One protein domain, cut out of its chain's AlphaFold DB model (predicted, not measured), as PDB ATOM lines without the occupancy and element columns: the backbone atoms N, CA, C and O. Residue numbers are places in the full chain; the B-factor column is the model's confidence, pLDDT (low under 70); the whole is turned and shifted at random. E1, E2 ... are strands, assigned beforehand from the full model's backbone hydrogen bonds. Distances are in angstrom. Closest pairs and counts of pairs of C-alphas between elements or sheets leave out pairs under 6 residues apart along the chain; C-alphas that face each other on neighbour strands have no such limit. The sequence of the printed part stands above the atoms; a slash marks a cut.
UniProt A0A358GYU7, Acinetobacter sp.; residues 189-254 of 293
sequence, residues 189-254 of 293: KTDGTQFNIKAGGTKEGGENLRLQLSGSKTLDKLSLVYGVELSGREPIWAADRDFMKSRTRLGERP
ATOM      1  N   LYS A 189     207.437 185.378 111.064       88.62
ATOM      2  CA  LYS A 189     206.575 184.367 110.461       88.62
ATOM      3  C   LYS A 189     205.705 183.771 111.560       88.62
ATOM      4  O   LYS A 189     206.094 183.787 112.727       88.62
ATOM      5  N   THR A 190     204.553 183.257 111.181       83.81
ATOM      6  CA  THR A 190     203.622 182.553 112.062       83.81
ATOM      7  C   THR A 190     203.420 181.142 111.535       83.81
ATOM      8  O   THR A 190     203.476 180.916 110.323       83.81
ATOM      9  N   ASP A 191     203.137 180.204 112.431       81.31
ATOM     10  CA  ASP A 191     202.759 178.846 112.050       81.31
ATOM     11  C   ASP A 191     201.282 178.846 111.636       81.31
ATOM     12  O   ASP A 191     200.382 178.540 112.415       81.31
ATOM     13  N   GLY A 192     201.033 179.308 110.410       86.44
ATOM     14  CA  GLY A 192     199.694 179.451 109.846       86.44
ATOM     15  C   GLY A 192     198.926 180.678 110.344       86.44
ATOM     16  O   GLY A 192     199.496 181.634 110.884       86.44
ATOM     17  N   THR A 193     197.617 180.661 110.096       92.00
ATOM     18  CA  THR A 193     196.670 181.670 110.579       92.00
ATOM     19  C   THR A 193     196.125 181.231 111.932       92.00
ATOM     20  O   THR A 193     195.583 180.137 112.057       92.00
ATOM     21  N   GLN A 194     196.259 182.091 112.935       90.38
ATOM     22  CA  GLN A 194     195.795 181.858 114.296       90.38
ATOM     23  C   GLN A 194     194.557 182.702 114.569       90.38
ATOM     24  O   GLN A 194     194.503 183.882 114.220       90.38
ATOM     25  N   PHE A 195     193.575 182.090 115.218       92.62
ATOM     26  CA  PHE A 195     192.362 182.749 115.666       92.62
ATOM     27  C   PHE A 195     192.200 182.512 117.165       92.62
ATOM     28  O   PHE A 195     192.239 181.370 117.619       92.62
ATOM     29  N   ASN A 196     192.051 183.587 117.933       89.81
ATOM     30  CA  ASN A 196     191.910 183.534 119.382       89.81
ATOM     31  C   ASN A 196     190.655 184.300 119.805       89.81
ATOM     32  O   ASN A 196     190.420 185.428 119.365       89.81
ATOM     33  N   ILE A 197     189.857 183.676 120.668       92.81
ATOM     34  CA  ILE A 197     188.719 184.306 121.329       92.81
ATOM     35  C   ILE A 197     188.983 184.257 122.825       92.81
ATOM     36  O   ILE A 197     189.195 183.183 123.389       92.81
ATOM     37  N   LYS A 198     188.900 185.413 123.478       90.06
ATOM     38  CA  LYS A 198     188.899 185.518 124.933       90.06
ATOM     39  C   LYS A 198     187.647 186.255 125.371       90.06
ATOM     40  O   LYS A 198     187.409 187.374 124.935       90.06
ATOM     41  N   ALA A 199     186.870 185.636 126.245       92.50
ATOM     42  CA  ALA A 199     185.739 186.268 126.901       92.50
ATOM     43  C   ALA A 199     185.869 186.075 128.409       92.50
ATOM     44  O   ALA A 199     186.424 185.077 128.875       92.50
ATOM     45  N   GLY A 200     185.371 187.033 129.168       90.31
ATOM     46  CA  GLY A 200     185.429 187.017 130.615       90.31
ATOM     47  C   GLY A 200     184.454 188.020 131.197       90.31
ATOM     48  O   GLY A 200     183.970 188.925 130.524       90.31
ATOM     49  N   GLY A 201     184.148 187.849 132.470       91.00
ATOM     50  CA  GLY A 201     183.272 188.762 133.174       91.00
ATOM     51  C   GLY A 201     183.335 188.526 134.665       91.00
ATOM     52  O   GLY A 201     183.976 187.581 135.137       91.00
ATOM     53  N   THR A 202     182.677 189.401 135.409       88.69
ATOM     54  CA  THR A 202     182.498 189.225 136.847       88.69
ATOM     55  C   THR A 202     181.053 188.862 137.172       88.69
ATOM     56  O   THR A 202     180.169 188.891 136.321       88.69
ATOM     57  N   LYS A 203     180.799 188.483 138.427       84.38
ATOM     58  CA  LYS A 203     179.449 188.151 138.893       84.38
ATOM     59  C   LYS A 203     178.504 189.365 138.873       84.38
ATOM     60  O   LYS A 203     177.297 189.191 138.743       84.38
ATOM     61  N   GLU A 204     179.051 190.567 139.042       83.56
ATOM     62  CA  GLU A 204     178.311 191.811 139.276       83.56
ATOM     63  C   GLU A 204     178.905 192.931 138.408       83.56
ATOM     64  O   GLU A 204     179.708 193.741 138.872       83.56
ATOM     65  N   GLY A 205     178.524 192.936 137.124       82.56
ATOM     66  CA  GLY A 205     178.989 193.899 136.120       82.56
ATOM     67  C   GLY A 205     180.370 193.576 135.541       82.56
ATOM     68  O   GLY A 205     181.057 192.662 135.994       82.56
ATOM     69  N   GLY A 206     180.777 194.345 134.532       85.50
ATOM     70  CA  GLY A 206     182.061 194.200 133.849       85.50
ATOM     71  C   GLY A 206     182.207 192.900 133.072       85.50
ATOM     72  O   GLY A 206     182.476 191.834 133.629       85.50
ATOM     73  N   GLU A 207     182.123 193.029 131.758       91.06
ATOM     74  CA  GLU A 207     182.377 191.972 130.793       91.06
ATOM     75  C   GLU A 207     183.525 192.386 129.870       91.06
ATOM     76  O   GLU A 207     183.794 193.572 129.659       91.06
ATOM     77  N   ASN A 208     184.235 191.413 129.315       89.81
ATOM     78  CA  ASN A 208     185.197 191.638 128.254       89.81
ATOM     79  C   ASN A 208     185.088 190.565 127.172       89.81
ATOM     80  O   ASN A 208     184.828 189.391 127.430       89.81
ATOM     81  N   LEU A 209     185.307 190.995 125.936       92.38
ATOM     82  CA  LEU A 209     185.391 190.140 124.766       92.38
ATOM     83  C   LEU A 209     186.552 190.622 123.910       92.38
ATOM     84  O   LEU A 209     186.679 191.811 123.629       92.38
ATOM     85  N   ARG A 210     187.386 189.693 123.467       91.12
ATOM     86  CA  ARG A 210     188.487 189.943 122.552       91.12
ATOM     87  C   ARG A 210     188.514 188.870 121.479       91.12
ATOM     88  O   ARG A 210     188.508 187.680 121.785       91.12
ATOM     89  N   LEU A 211     188.566 189.314 120.235       93.94
ATOM     90  CA  LEU A 211     188.723 188.499 119.042       93.94
ATOM     91  C   LEU A 211     190.038 188.901 118.385       93.94
ATOM     92  O   LEU A 211     190.243 190.075 118.085       93.94
ATOM     93  N   GLN A 212     190.924 187.941 118.163       92.50
ATOM     94  CA  GLN A 212     192.198 188.161 117.491       92.50
ATOM     95  C   GLN A 212     192.322 187.218 116.300       92.50
ATOM     96  O   GLN A 212     192.042 186.024 116.399       92.50
ATOM     97  N   LEU A 213     192.800 187.759 115.188       93.81
ATOM     98  CA  LEU A 213     193.204 187.017 114.006       93.81
ATOM     99  C   LEU A 213     194.623 187.445 113.653       93.81
ATOM    100  O   LEU A 213     194.868 188.628 113.429       93.81
ATOM    101  N   SER A 214     195.560 186.512 113.566       93.50
ATOM    102  CA  SER A 214     196.920 186.810 113.121       93.50
ATOM    103  C   SER A 214     197.426 185.772 112.138       93.50
ATOM    104  O   SER A 214     196.936 184.647 112.066       93.50
ATOM    105  N   GLY A 215     198.405 186.157 111.337       93.75
ATOM    106  CA  GLY A 215     199.015 185.249 110.393       93.75
ATOM    107  C   GLY A 215     200.164 185.893 109.650       93.75
ATOM    108  O   GLY A 215     200.506 187.061 109.839       93.75
ATOM    109  N   SER A 216     200.751 185.112 108.761       93.69
ATOM    110  CA  SER A 216     201.788 185.578 107.863       93.69
ATOM    111  C   SER A 216     201.590 184.971 106.484       93.69
ATOM    112  O   SER A 216     201.000 183.900 106.330       93.69
ATOM    113  N   LYS A 217     202.026 185.697 105.463       92.12
ATOM    114  CA  LYS A 217     202.060 185.249 104.075       92.12
ATOM    115  C   LYS A 217     203.392 185.666 103.478       92.12
ATOM    116  O   LYS A 217     203.798 186.816 103.609       92.12
ATOM    117  N   THR A 218     204.037 184.745 102.782       92.56
ATOM    118  CA  THR A 218     205.204 185.046 101.954       92.56
ATOM    119  C   THR A 218     204.769 184.958 100.496       92.56
ATOM    120  O   THR A 218     204.258 183.925 100.071       92.56
ATOM    121  N   LEU A 219     204.912 186.056  99.757       90.38
ATOM    122  CA  LEU A 219     204.636 186.167  98.328       90.38
ATOM    123  C   LEU A 219     205.956 186.487  97.625       90.38
ATOM    124  O   LEU A 219     206.406 187.630  97.665       90.38
ATOM    125  N   ASP A 220     206.587 185.486  97.015       92.19
ATOM    126  CA  ASP A 220     207.902 185.574  96.366       92.19
ATOM    127  C   ASP A 220     208.973 186.246  97.248       92.19
ATOM    128  O   ASP A 220     209.613 185.600  98.075       92.19
ATOM    129  N   LYS A 221     209.162 187.562  97.085       93.00
ATOM    130  CA  LYS A 221     210.135 188.391  97.818       93.00
ATOM    131  C   LYS A 221     209.514 189.211  98.956       93.00
ATOM    132  O   LYS A 221     210.246 189.807  99.742       93.00
ATOM    133  N   LEU A 222     208.189 189.267  99.050       91.62
ATOM    134  CA  LEU A 222     207.449 189.995 100.076       91.62
ATOM    135  C   LEU A 222     207.074 189.047 101.217       91.62
ATOM    136  O   LEU A 222     206.413 188.038 101.003       91.62
ATOM    137  N   SER A 223     207.454 189.388 102.446       90.94
ATOM    138  CA  SER A 223     206.945 188.721 103.649       90.94
ATOM    139  C   SER A 223     206.022 189.674 104.391       90.94
ATOM    140  O   SER A 223     206.434 190.764 104.779       90.94
ATOM    141  N   LEU A 224     204.772 189.262 104.569       91.44
ATOM    142  CA  LEU A 224     203.731 190.004 105.260       91.44
ATOM    143  C   LEU A 224     203.374 189.275 106.552       91.44
ATOM    144  O   LEU A 224     203.088 188.080 106.534       91.44
ATOM    145  N   VAL A 225     203.324 190.012 107.654       92.12
ATOM    146  CA  VAL A 225     202.733 189.565 108.917       92.12
ATOM    147  C   VAL A 225     201.568 190.494 109.207       92.12
ATOM    148  O   VAL A 225     201.701 191.709 109.080       92.12
ATOM    149  N   TYR A 226     200.423 189.922 109.551       91.94
ATOM    150  CA  TYR A 226     199.210 190.670 109.841       91.94
ATOM    151  C   TYR A 226     198.615 190.221 111.173       91.94
ATOM    152  O   TYR A 226     198.735 189.064 111.579       91.94
ATOM    153  N   GLY A 227     197.966 191.162 111.849       91.12
ATOM    154  CA  GLY A 227     197.234 190.946 113.086       91.12
ATOM    155  C   GLY A 227     196.070 191.921 113.153       91.12
ATOM    156  O   GLY A 227     196.259 193.116 112.943       91.12
ATOM    157  N   VAL A 228     194.878 191.406 113.416       92.69
ATOM    158  CA  VAL A 228     193.654 192.175 113.623       92.69
ATOM    159  C   VAL A 228     193.114 191.793 114.988       92.69
ATOM    160  O   VAL A 228     192.961 190.608 115.287       92.69
ATOM    161  N   GLU A 229     192.827 192.792 115.811       92.06
ATOM    162  CA  GLU A 229     192.220 192.610 117.121       92.06
ATOM    163  C   GLU A 229     190.973 193.481 117.231       92.06
ATOM    164  O   GLU A 229     190.995 194.666 116.904       92.06
ATOM    165  N   LEU A 230     189.887 192.879 117.703       92.50
ATOM    166  CA  LEU A 230     188.680 193.569 118.122       92.50
ATOM    167  C   LEU A 230     188.473 193.263 119.599       92.50
ATOM    168  O   LEU A 230     188.356 192.099 119.981       92.50
ATOM    169  N   SER A 231     188.423 194.297 120.429       88.94
ATOM    170  CA  SER A 231     188.233 194.151 121.869       88.94
ATOM    171  C   SER A 231     187.140 195.084 122.373       88.94
ATOM    172  O   SER A 231     187.139 196.270 122.044       88.94
ATOM    173  N   GLY A 232     186.249 194.562 123.208       88.19
ATOM    174  CA  GLY A 232     185.266 195.317 123.969       88.19
ATOM    175  C   GLY A 232     185.422 195.018 125.454       88.19
ATOM    176  O   GLY A 232     185.656 193.872 125.843       88.19
ATOM    177  N   ARG A 233     185.304 196.051 126.285       85.31
ATOM    178  CA  ARG A 233     185.289 195.915 127.740       85.31
ATOM    179  C   ARG A 233     184.253 196.848 128.333       85.31
ATOM    180  O   ARG A 233     184.240 198.035 128.014       85.31
ATOM    181  N   GLU A 234     183.443 196.321 129.233       87.00
ATOM    182  CA  GLU A 234     182.536 197.114 130.041       87.00
ATOM    183  C   GLU A 234     183.212 197.527 131.354       87.00
ATOM    184  O   GLU A 234     183.930 196.729 131.971       87.00
ATOM    185  N   PRO A 235     183.021 198.781 131.795       79.94
ATOM    186  CA  PRO A 235     183.475 199.207 133.108       79.94
ATOM    187  C   PRO A 235     182.747 198.426 134.206       79.94
ATOM    188  O   PRO A 235     181.601 198.013 134.039       79.94
ATOM    189  N   ILE A 236     183.407 198.279 135.352       82.69
ATOM    190  CA  ILE A 236     182.754 197.788 136.562       82.69
ATOM    191  C   ILE A 236     182.409 198.993 137.432       82.69
ATOM    192  O   ILE A 236     183.309 199.675 137.928       82.69
ATOM    193  N   TRP A 237     181.124 199.249 137.655       80.25
ATOM    194  CA  TRP A 237     180.694 200.361 138.494       80.25
ATOM    195  C   TRP A 237     180.572 199.944 139.956       80.25
ATOM    196  O   TRP A 237     180.185 198.826 140.286       80.25
ATOM    197  N   ALA A 238     180.819 200.888 140.868       76.62
ATOM    198  CA  ALA A 238     180.537 200.674 142.290       76.62
ATOM    199  C   ALA A 238     179.050 200.339 142.532       76.62
ATOM    200  O   ALA A 238     178.731 199.546 143.407       76.62
ATOM    201  N   ALA A 239     178.143 200.893 141.720       75.31
ATOM    202  CA  ALA A 239     176.710 200.617 141.806       75.31
ATOM    203  C   ALA A 239     176.308 199.203 141.344       75.31
ATOM    204  O   ALA A 239     175.203 198.762 141.677       75.31
ATOM    205  N   ASP A 240     177.174 198.495 140.610       80.44
ATOM    206  CA  ASP A 240     176.921 197.108 140.203       80.44
ATOM    207  C   ASP A 240     177.051 196.153 141.393       80.44
ATOM    208  O   ASP A 240     176.427 195.094 141.398       80.44
ATOM    209  N   ARG A 241     177.798 196.564 142.429       78.06
ATOM    210  CA  ARG A 241     178.007 195.800 143.657       78.06
ATOM    211  C   ARG A 241     177.044 196.214 144.749       78.06
ATOM    212  O   ARG A 241     177.059 197.357 145.211       78.06
ATOM    213  N   ASP A 242     176.261 195.261 145.239       70.81
ATOM    214  CA  ASP A 242     175.198 195.559 146.203       70.81
ATOM    215  C   ASP A 242     175.727 196.145 147.525       70.81
ATOM    216  O   ASP A 242     175.072 197.002 148.111       70.81
ATOM    217  N   PHE A 243     176.940 195.780 147.956       70.31
ATOM    218  CA  PHE A 243     177.563 196.340 149.164       70.31
ATOM    219  C   PHE A 243     178.173 197.744 148.983       70.31
ATOM    220  O   PHE A 243     178.453 198.410 149.977       70.31
ATOM    221  N   MET A 244     178.399 198.204 147.744       66.56
ATOM    222  CA  MET A 244     178.947 199.542 147.443       66.56
ATOM    223  C   MET A 244     177.891 200.525 146.933       66.56
ATOM    224  O   MET A 244     178.173 201.711 146.744       66.56
ATOM    225  N   LYS A 245     176.659 200.060 146.730       61.75
ATOM    226  CA  LYS A 245     175.536 200.909 146.367       61.75
ATOM    227  C   LYS A 245     175.248 201.954 147.435       61.75
ATOM    228  O   LYS A 245     174.681 201.670 148.484       61.75
ATOM    229  N   SER A 246     175.487 203.212 147.084       59.12
ATOM    230  CA  SER A 246     174.836 204.343 147.743       59.12
ATOM    231  C   SER A 246     173.391 204.547 147.273       59.12
ATOM    232  O   SER A 246     172.733 205.449 147.784       59.12
ATOM    233  N   ARG A 247     172.907 203.752 146.295       53.47
ATOM    234  CA  ARG A 247     171.523 203.697 145.779       53.47
ATOM    235  C   ARG A 247     171.178 202.315 145.201       53.47
ATOM    236  O   ARG A 247     172.049 201.717 144.590       53.47
ATOM    237  N   THR A 248     169.949 201.805 145.326       56.28
ATOM    238  CA  THR A 248     169.495 200.557 144.667       56.28
ATOM    239  C   THR A 248     169.623 200.649 143.138       56.28
ATOM    240  O   THR A 248     169.821 201.726 142.577       56.28
ATOM    241  N   ARG A 249     169.506 199.521 142.412       49.34
ATOM    242  CA  ARG A 249     169.634 199.489 140.933       49.34
ATOM    243  C   ARG A 249     168.521 200.296 140.238       49.34
ATOM    244  O   ARG A 249     168.575 200.499 139.033       49.34
ATOM    245  N   LEU A 250     167.519 200.735 141.005       59.31
ATOM    246  CA  LEU A 250     166.390 201.569 140.600       59.31
ATOM    247  C   LEU A 250     166.575 203.052 140.983       59.31
ATOM    248  O   LEU A 250     165.675 203.856 140.769       59.31
ATOM    249  N   GLY A 251     167.736 203.435 141.526       52.81
ATOM    250  CA  GLY A 251     168.049 204.822 141.874       52.81
ATOM    251  C   GLY A 251     167.509 205.287 143.229       52.81
ATOM    252  O   GLY A 251     167.643 206.470 143.551       52.81
ATOM    253  N   GLU A 252     166.954 204.389 144.044       58.22
ATOM    254  CA  GLU A 252     166.505 204.703 145.404       58.22
ATOM    255  C   GLU A 252     167.723 204.863 146.307       58.22
ATOM    256  O   GLU A 252     168.619 204.025 146.291       58.22
ATOM    257  N   ARG A 253     167.783 205.922 147.116       54.81
ATOM    258  CA  ARG A 253     168.772 205.987 148.202       54.81
ATOM    259  C   ARG A 253     168.457 204.847 149.185       54.81
ATOM    260  O   ARG A 253     167.273 204.637 149.423       54.81
ATOM    261  N   PRO A 254     169.442 204.130 149.765       54.69
ATOM    262  CA  PRO A 254     169.209 203.379 150.983       54.69
ATOM    263  C   PRO A 254     168.853 204.432 152.031       54.69
ATOM    264  O   PRO A 254     169.705 205.110 152.599       54.69
TER     265      PRO A 254
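This is residues 189 to 254 of the 293 residues of a protein of Acinetobacter sp. (UniProt A0A358GYU7). The domain is a long, narrow ribbon of three strands side by side, folded back and forth, with no named helix on either face. A tail without named elements, residues 234 to 254, runs on past the end of E3 and adds to the length. The printed part has 66 residues, and its three named strands, E1, E2 and E3 along the chain, form one antiparallel sheet in the order E1, E2, E3. The class is all strand, with 33 of the 66 printed residues in named strands. The whole is extended, with a radius of gyration of the C-alphas of 20.7 A and spans of 69 by 15 by 14 A.

E1, residues 194 to 201, and E2, residues 207 to 219, are antiparallel neighbours and form a hairpin, with 171 degrees between their directions. The C-alphas of Gly 201 and Glu 207 face each other at 4.1 A, and those of Gln 194 and Ser 214 at 5.2 A. Across this pair N 198 and O 210 are within hydrogen-bond range at 2.9 A, as are N 210 and O 198 at 2.7 A. E2 and E3, residues 222 to 233, form a second antiparallel hairpin, with 174 degrees between their directions. The C-alphas of Ser 214 and Gly 227 face each other at 4.1 A. N 219 and O 222 are within hydrogen-bond range at 2.8 A, and N 209 and O 232 at 2.9 A. E1, E2 and E3 form a meander, each strand the antiparallel neighbour of the one before. E1 and E3 are the edge strands and E2 is the inner strand.

E1 begins at C-alpha 194 at (195.795, 181.858, 114.296) and ends at residue 201, 23.7 A away from C-alpha to C-alpha. E2, the longest strand by residues with 13, measures 39.8 A from C-alpha 207 to C-alpha 219, which is at (204.636, 186.167, 98.328). E3 measures 35.9 A and ends at C-alpha 233 at (185.289, 195.915, 127.740).

The C-alphas of Asp 220 and Pro 254 are the two farthest apart, at 69.3 A. The printed part has no cut. The links from E1 to E2, with 5 residues between them, and from E2 to E3, with 2, are tight. The C-alphas of residues 234 to 254 are 9 to 34 A from the mean of the C-alphas. The mean pLDDT of the printed part is 82.9, and residues 244 to 254 are under 70.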